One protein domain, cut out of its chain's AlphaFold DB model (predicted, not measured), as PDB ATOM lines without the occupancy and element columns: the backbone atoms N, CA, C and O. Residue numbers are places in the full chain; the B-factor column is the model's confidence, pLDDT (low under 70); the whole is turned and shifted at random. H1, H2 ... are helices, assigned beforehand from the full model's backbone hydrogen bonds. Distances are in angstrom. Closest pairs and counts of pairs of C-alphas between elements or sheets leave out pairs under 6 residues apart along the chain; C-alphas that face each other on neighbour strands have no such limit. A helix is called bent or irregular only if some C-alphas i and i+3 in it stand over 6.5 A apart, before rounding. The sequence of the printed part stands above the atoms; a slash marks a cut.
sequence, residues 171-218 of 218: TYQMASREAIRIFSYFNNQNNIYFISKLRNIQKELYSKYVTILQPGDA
ATOM      1  N   THR A 171     135.528 154.995 147.335       92.19
ATOM      2  CA  THR A 171     136.507 154.691 148.386       92.19
ATOM      3  C   THR A 171     136.177 155.444 149.673       92.19
ATOM      4  O   THR A 171     136.147 154.841 150.747       92.19
ATOM      5  N   TYR A 172     135.870 156.742 149.577       86.25
ATOM      6  CA  TYR A 172     135.498 157.539 150.748       86.25
ATOM      7  C   TYR A 172     134.131 157.147 151.301       86.25
ATOM      8  O   TYR A 172     133.976 157.072 152.518       86.25
ATOM      9  N   GLN A 173     133.170 156.804 150.442       86.56
ATOM     10  CA  GLN A 173     131.894 156.245 150.881       86.56
ATOM     11  C   GLN A 173     132.081 154.949 151.683       86.56
ATOM     12  O   GLN A 173     131.466 154.782 152.736       86.56
ATOM     13  N   MET A 174     132.930 154.031 151.208       89.31
ATOM     14  CA  MET A 174     133.200 152.771 151.903       89.31
ATOM     15  C   MET A 174     133.906 153.013 153.239       89.31
ATOM     16  O   MET A 174     133.471 152.487 154.261       89.31
ATOM     17  N   ALA A 175     134.937 153.861 153.255       89.44
ATOM     18  CA  ALA A 175     135.632 154.235 154.484       89.44
ATOM     19  C   ALA A 175     134.685 154.891 155.503       89.44
ATOM     20  O   ALA A 175     134.701 154.534 156.680       89.44
ATOM     21  N   SER A 176     133.814 155.800 155.050       86.62
ATOM     22  CA  SER A 176     132.795 156.444 155.885       86.62
ATOM     23  C   SER A 176     131.805 155.427 156.459       86.62
ATOM     24  O   SER A 176     131.542 155.429 157.660       86.62
ATOM     25  N   ARG A 177     131.312 154.493 155.634       87.75
ATOM     26  CA  ARG A 177     130.396 153.430 156.071       87.75
ATOM     27  C   ARG A 177     131.017 152.542 157.147       87.75
ATOM     28  O   ARG A 177     130.366 152.270 158.154       87.75
ATOM     29  N   GLU A 178     132.262 152.112 156.959       90.06
ATOM     30  CA  GLU A 178     132.955 151.297 157.959       90.06
ATOM     31  C   GLU A 178     133.259 152.098 159.232       90.06
ATOM     32  O   GLU A 178     133.086 151.579 160.333       90.06
ATOM     33  N   ALA A 179     133.609 153.384 159.117       88.50
ATOM     34  CA  ALA A 179     133.780 154.257 160.277       88.50
ATOM     35  C   ALA A 179     132.482 154.393 161.093       88.50
ATOM     36  O   ALA A 179     132.505 154.244 162.316       88.50
ATOM     37  N   ILE A 180     131.339 154.597 160.425       87.62
ATOM     38  CA  ILE A 180     130.014 154.627 161.065       87.62
ATOM     39  C   ILE A 180     129.722 153.284 161.739       87.62
ATOM     40  O   ILE A 180     129.291 153.254 162.889       87.62
ATOM     41  N   ARG A 181     130.006 152.163 161.068       90.88
ATOM     42  CA  ARG A 181     129.798 150.818 161.617       90.88
ATOM     43  C   ARG A 181     130.623 150.573 162.882       90.88
ATOM     44  O   ARG A 181     130.087 150.057 163.862       90.88
ATOM     45  N   ILE A 182     131.900 150.960 162.877       88.88
ATOM     46  CA  ILE A 182     132.793 150.871 164.040       88.88
ATOM     47  C   ILE A 182     132.266 151.748 165.179       88.88
ATOM     48  O   ILE A 182     132.167 151.281 166.316       88.88
ATOM     49  N   PHE A 183     131.879 152.991 164.880       89.00
ATOM     50  CA  PHE A 183     131.285 153.892 165.866       89.00
ATOM     51  C   PHE A 183     130.030 153.278 166.498       89.00
ATOM     52  O   PHE A 183     129.958 153.152 167.720       89.00
ATOM     53  N   SER A 184     129.075 152.813 165.687       89.38
ATOM     54  CA  SER A 184     127.847 152.173 166.175       89.38
ATOM     55  C   SER A 184     128.132 150.932 167.016       89.38
ATOM     56  O   SER A 184     127.446 150.697 168.010       89.38
ATOM     57  N   TYR A 185     129.150 150.147 166.658       89.94
ATOM     58  CA  TYR A 185     129.546 148.971 167.423       89.94
ATOM     59  C   TYR A 185     130.012 149.342 168.836       89.94
ATOM     60  O   TYR A 185     129.517 148.780 169.814       89.94
ATOM     61  N   PHE A 186     130.923 150.306 168.965       86.50
ATOM     62  CA  PHE A 186     131.457 150.714 170.268       86.50
ATOM     63  C   PHE A 186     130.533 151.647 171.059       86.50
ATOM     64  O   PHE A 186     130.710 151.781 172.269       86.50
ATOM     65  N   ASN A 187     129.540 152.258 170.412       86.62
ATOM     66  CA  ASN A 187     128.503 153.043 171.083       86.62
ATOM     67  C   ASN A 187     127.298 152.184 171.530       86.62
ATOM     68  O   ASN A 187     126.396 152.670 172.210       86.62
ATOM     69  N   ASN A 188     127.274 150.895 171.177       87.81
ATOM     70  CA  ASN A 188     126.239 149.965 171.613       87.81
ATOM     71  C   ASN A 188     126.582 149.366 172.986       87.81
ATOM     72  O   ASN A 188     127.569 148.645 173.139       87.81
ATOM     73  N   GLN A 189     125.712 149.603 173.971       83.25
ATOM     74  CA  GLN A 189     125.869 149.093 175.337       83.25
ATOM     75  C   GLN A 189     125.912 147.564 175.421       83.25
ATOM     76  O   GLN A 189     126.430 147.047 176.397       83.25
ATOM     77  N   ASN A 190     125.453 146.825 174.411       90.56
ATOM     78  CA  ASN A 190     125.546 145.364 174.400       90.56
ATOM     79  C   ASN A 190     126.981 144.851 174.161       90.56
ATOM     80  O   ASN A 190     127.269 143.686 174.420       90.56
ATOM     81  N   ASN A 191     127.911 145.710 173.723       89.88
ATOM     82  CA  ASN A 191     129.294 145.340 173.399       89.88
ATOM     83  C   ASN A 191     130.291 145.658 174.536       89.88
ATOM     84  O   ASN A 191     131.468 145.930 174.279       89.88
ATOM     85  N   ILE A 192     129.848 145.608 175.802       89.25
ATOM     86  CA  ILE A 192     130.619 146.017 177.004       89.25
ATOM     87  C   ILE A 192     132.015 145.390 177.059       89.25
ATOM     88  O   ILE A 192     132.990 146.074 177.386       89.25
ATOM     89  N   TYR A 193     132.125 144.101 176.727       92.25
ATOM     90  CA  TYR A 193     133.397 143.378 176.739       92.25
ATOM     91  C   TYR A 193     134.429 144.034 175.809       92.25
ATOM     92  O   TYR A 193     135.548 144.346 176.220       92.25
ATOM     93  N   PHE A 194     134.033 144.313 174.566       90.81
ATOM     94  CA  PHE A 194     134.911 144.904 173.559       90.81
ATOM     95  C   PHE A 194     135.212 146.375 173.845       90.81
ATOM     96  O   PHE A 194     136.344 146.809 173.645       90.81
ATOM     97  N   ILE A 195     134.249 147.123 174.388       89.56
ATOM     98  CA  ILE A 195     134.461 148.501 174.856       89.56
ATOM     99  C   ILE A 195     135.513 148.531 175.974       89.56
ATOM    100  O   ILE A 195     136.422 149.360 175.959       89.56
ATOM    101  N   SER A 196     135.426 147.603 176.929       88.69
ATOM    102  CA  SER A 196     136.387 147.498 178.034       88.69
ATOM    103  C   SER A 196     137.778 147.117 177.527       88.69
ATOM    104  O   SER A 196     138.769 147.730 177.920       88.69
ATOM    105  N   LYS A 197     137.860 146.171 176.583       93.50
ATOM    106  CA  LYS A 197     139.125 145.794 175.938       93.50
ATOM    107  C   LYS A 197     139.750 146.965 175.177       93.50
ATOM    108  O   LYS A 197     140.947 147.200 175.313       93.50
ATOM    109  N   LEU A 198     138.947 147.735 174.438       89.81
ATOM    110  CA  LEU A 198     139.403 148.946 173.757       89.81
ATOM    111  C   LEU A 198     139.967 149.971 174.750       89.81
ATOM    112  O   LEU A 198     141.038 150.520 174.509       89.81
ATOM    113  N   ARG A 199     139.291 150.201 175.882       89.94
ATOM    114  CA  ARG A 199     139.777 151.106 176.938       89.94
ATOM    115  C   ARG A 199     141.111 150.650 177.522       89.94
ATOM    116  O   ARG A 199     141.989 151.487 177.709       89.94
ATOM    117  N   ASN A 200     141.287 149.350 177.757       94.50
ATOM    118  CA  ASN A 200     142.560 148.808 178.235       94.50
ATOM    119  C   ASN A 200     143.690 149.084 177.234       94.50
ATOM    120  O   ASN A 200     144.719 149.628 177.620       94.50
ATOM    121  N   ILE A 201     143.454 148.819 175.943       93.69
ATOM    122  CA  ILE A 201     144.418 149.102 174.866       93.69
ATOM    123  C   ILE A 201     144.729 150.605 174.784       93.69
ATOM    124  O   ILE A 201     145.886 150.998 174.675       93.69
ATOM    125  N   GLN A 202     143.715 151.470 174.869       91.62
ATOM    126  CA  GLN A 202     143.925 152.920 174.874       91.62
ATOM    127  C   GLN A 202     144.769 153.372 176.069       91.62
ATOM    128  O   GLN A 202     145.633 154.236 175.927       91.62
ATOM    129  N   LYS A 203     144.533 152.785 177.248       93.88
ATOM    130  CA  LYS A 203     145.292 153.105 178.454       93.88
ATOM    131  C   LYS A 203     146.746 152.655 178.341       93.88
ATOM    132  O   LYS A 203     147.618 153.406 178.759       93.88
ATOM    133  N   GLU A 204     146.994 151.488 177.757       95.81
ATOM    134  CA  GLU A 204     148.338 150.961 177.510       95.81
ATOM    135  C   GLU A 204     149.110 151.815 176.494       95.81
ATOM    136  O   GLU A 204     150.227 152.243 176.772       95.81
ATOM    137  N   LEU A 205     148.497 152.137 175.350       94.38
ATOM    138  CA  LEU A 205     149.175 152.841 174.255       94.38
ATOM    139  C   LEU A 205     149.276 154.353 174.463       94.38
ATOM    140  O   LEU A 205     150.286 154.968 174.132       94.38
ATOM    141  N   TYR A 206     148.217 154.975 174.978       92.81
ATOM    142  CA  TYR A 206     148.095 156.435 175.019       92.81
ATOM    143  C   TYR A 206     148.104 157.000 176.436       92.81
ATOM    144  O   TYR A 206     148.027 158.219 176.600       92.81
ATOM    145  N   SER A 207     148.128 156.153 177.472       93.06
ATOM    146  CA  SER A 207     147.979 156.554 178.881       93.06
ATOM    147  C   SER A 207     146.684 157.316 179.210       93.06
ATOM    148  O   SER A 207     146.492 157.747 180.352       93.06
ATOM    149  N   LYS A 208     145.745 157.419 178.260       91.25
ATOM    150  CA  LYS A 208     144.478 158.152 178.365       91.25
ATOM    151  C   LYS A 208     143.356 157.426 177.627       91.25
ATOM    152  O   LYS A 208     143.608 156.681 176.686       91.25
ATOM    153  N   TYR A 209     142.119 157.695 178.031       87.69
ATOM    154  CA  TYR A 209     140.936 157.235 177.307       87.69
ATOM    155  C   TYR A 209     140.547 158.266 176.252       87.69
ATOM    156  O   TYR A 209     140.529 159.465 176.532       87.69
ATOM    157  N   VAL A 210     140.242 157.794 175.046       84.75
ATOM    158  CA  VAL A 210     139.817 158.647 173.933       84.75
ATOM    159  C   VAL A 210     138.398 158.264 173.551       84.75
ATOM    160  O   VAL A 210     138.111 157.101 173.261       84.75
ATOM    161  N   THR A 211     137.512 159.253 173.559       82.50
ATOM    162  CA  THR A 211     136.137 159.090 173.091       82.50
ATOM    163  C   THR A 211     136.132 158.943 171.577       82.50
ATOM    164  O   THR A 211     136.769 159.723 170.871       82.50
ATOM    165  N   ILE A 212     135.402 157.948 171.076       82.06
ATOM    166  CA  ILE A 212     135.160 157.814 169.641       82.06
ATOM    167  C   ILE A 212     134.123 158.869 169.260       82.06
ATOM    168  O   ILE A 212     133.020 158.871 169.804       82.06
ATOM    169  N   LEU A 213     134.491 159.771 168.356       78.69
ATOM    170  CA  LEU A 213     133.579 160.772 167.815       78.69
ATOM    171  C   LEU A 213     132.780 160.168 166.663       78.69
ATOM    172  O   LEU A 213     133.319 159.408 165.856       78.69
ATOM    173  N   GLN A 214     131.498 160.514 166.589       76.06
ATOM    174  CA  GLN A 214     130.685 160.162 165.438       76.06
ATOM    175  C   GLN A 214     131.199 160.942 164.218       76.06
ATOM    176  O   GLN A 214     131.398 162.157 164.307       76.06
ATOM    177  N   PRO A 215     131.413 160.282 163.068       68.75
ATOM    178  CA  PRO A 215     131.719 160.990 161.834       68.75
ATOM    179  C   PRO A 215     130.608 162.001 161.505       68.75
ATOM    180  O   PRO A 215     129.451 161.608 161.368       68.75
ATOM    181  N   GLY A 216     130.964 163.284 161.381       60.69
ATOM    182  CA  GLY A 216     130.033 164.378 161.070       60.69
ATOM    183  C   GLY A 216     129.591 165.256 162.252       60.69
ATOM    184  O   GLY A 216     128.969 166.280 162.002       60.69
ATOM    185  N   ASP A 217     129.949 164.917 163.497       47.22
ATOM    186  CA  ASP A 217     129.563 165.673 164.710       47.22
ATOM    187  C   ASP A 217     130.600 166.746 165.140       47.22
ATOM    188  O   ASP A 217     130.667 167.109 166.316       47.22
ATOM    189  N   ALA A 218     131.449 167.222 164.217       38.69
ATOM    190  CA  ALA A 218     132.508 168.207 164.501       38.69
ATOM    191  C   ALA A 218     132.036 169.662 164.347       38.69
ATOM    192  O   ALA A 218     131.397 169.974 163.317       38.69
TER     193      ALA A 218
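Overview. This is residues 171 to 218 of the 218 residues of an uncharacterized protein of Glomus cerebriforme (UniProt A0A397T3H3). Two helices, H1 then H2, meet near their ends as an L, and the tail, residues 207 to 218, folds back from the far end of H2 across the L's open side toward H1. At the corner, residues 188 to 193 stick out. The printed part has 48 residues, all helix by class with no named strand, and is loose, with a radius of gyration of the C-alphas of 12.0 A and spans of 31 by 24 by 19 A.

Arrangement. Start with H1, residues 171 to 187, where every O i to N i+4 pair is within hydrogen-bond range; in H2, residues 189 to 206, 12 of 14 are. They only just touch, only at the corner, with 3 pairs of C-alphas within 8 A, through residues 185 to 186 and 191 to 195; the closest C-alphas, of Phe 186 and Ile 195, are 5.9 A apart. Their lines are about perpendicular, at 75 degrees.

Along the chain. Find C-alpha 171 at (136.507, 154.691, 148.386); H1 runs 24.1 A from there. H2 runs 23.4 A to C-alpha 206 at (148.095, 156.435, 175.019); it is irregular, with C-alphas 190 and 193 8.4 A apart, and has a kink of 38 degrees near residue 196.

Size, cuts and confidence. The farthest C-alphas, of Thr 171 and Ser 207, are 32.6 A apart. The link is tight, the printed part has no cut, and residues 215 to 218 have pLDDT under 70.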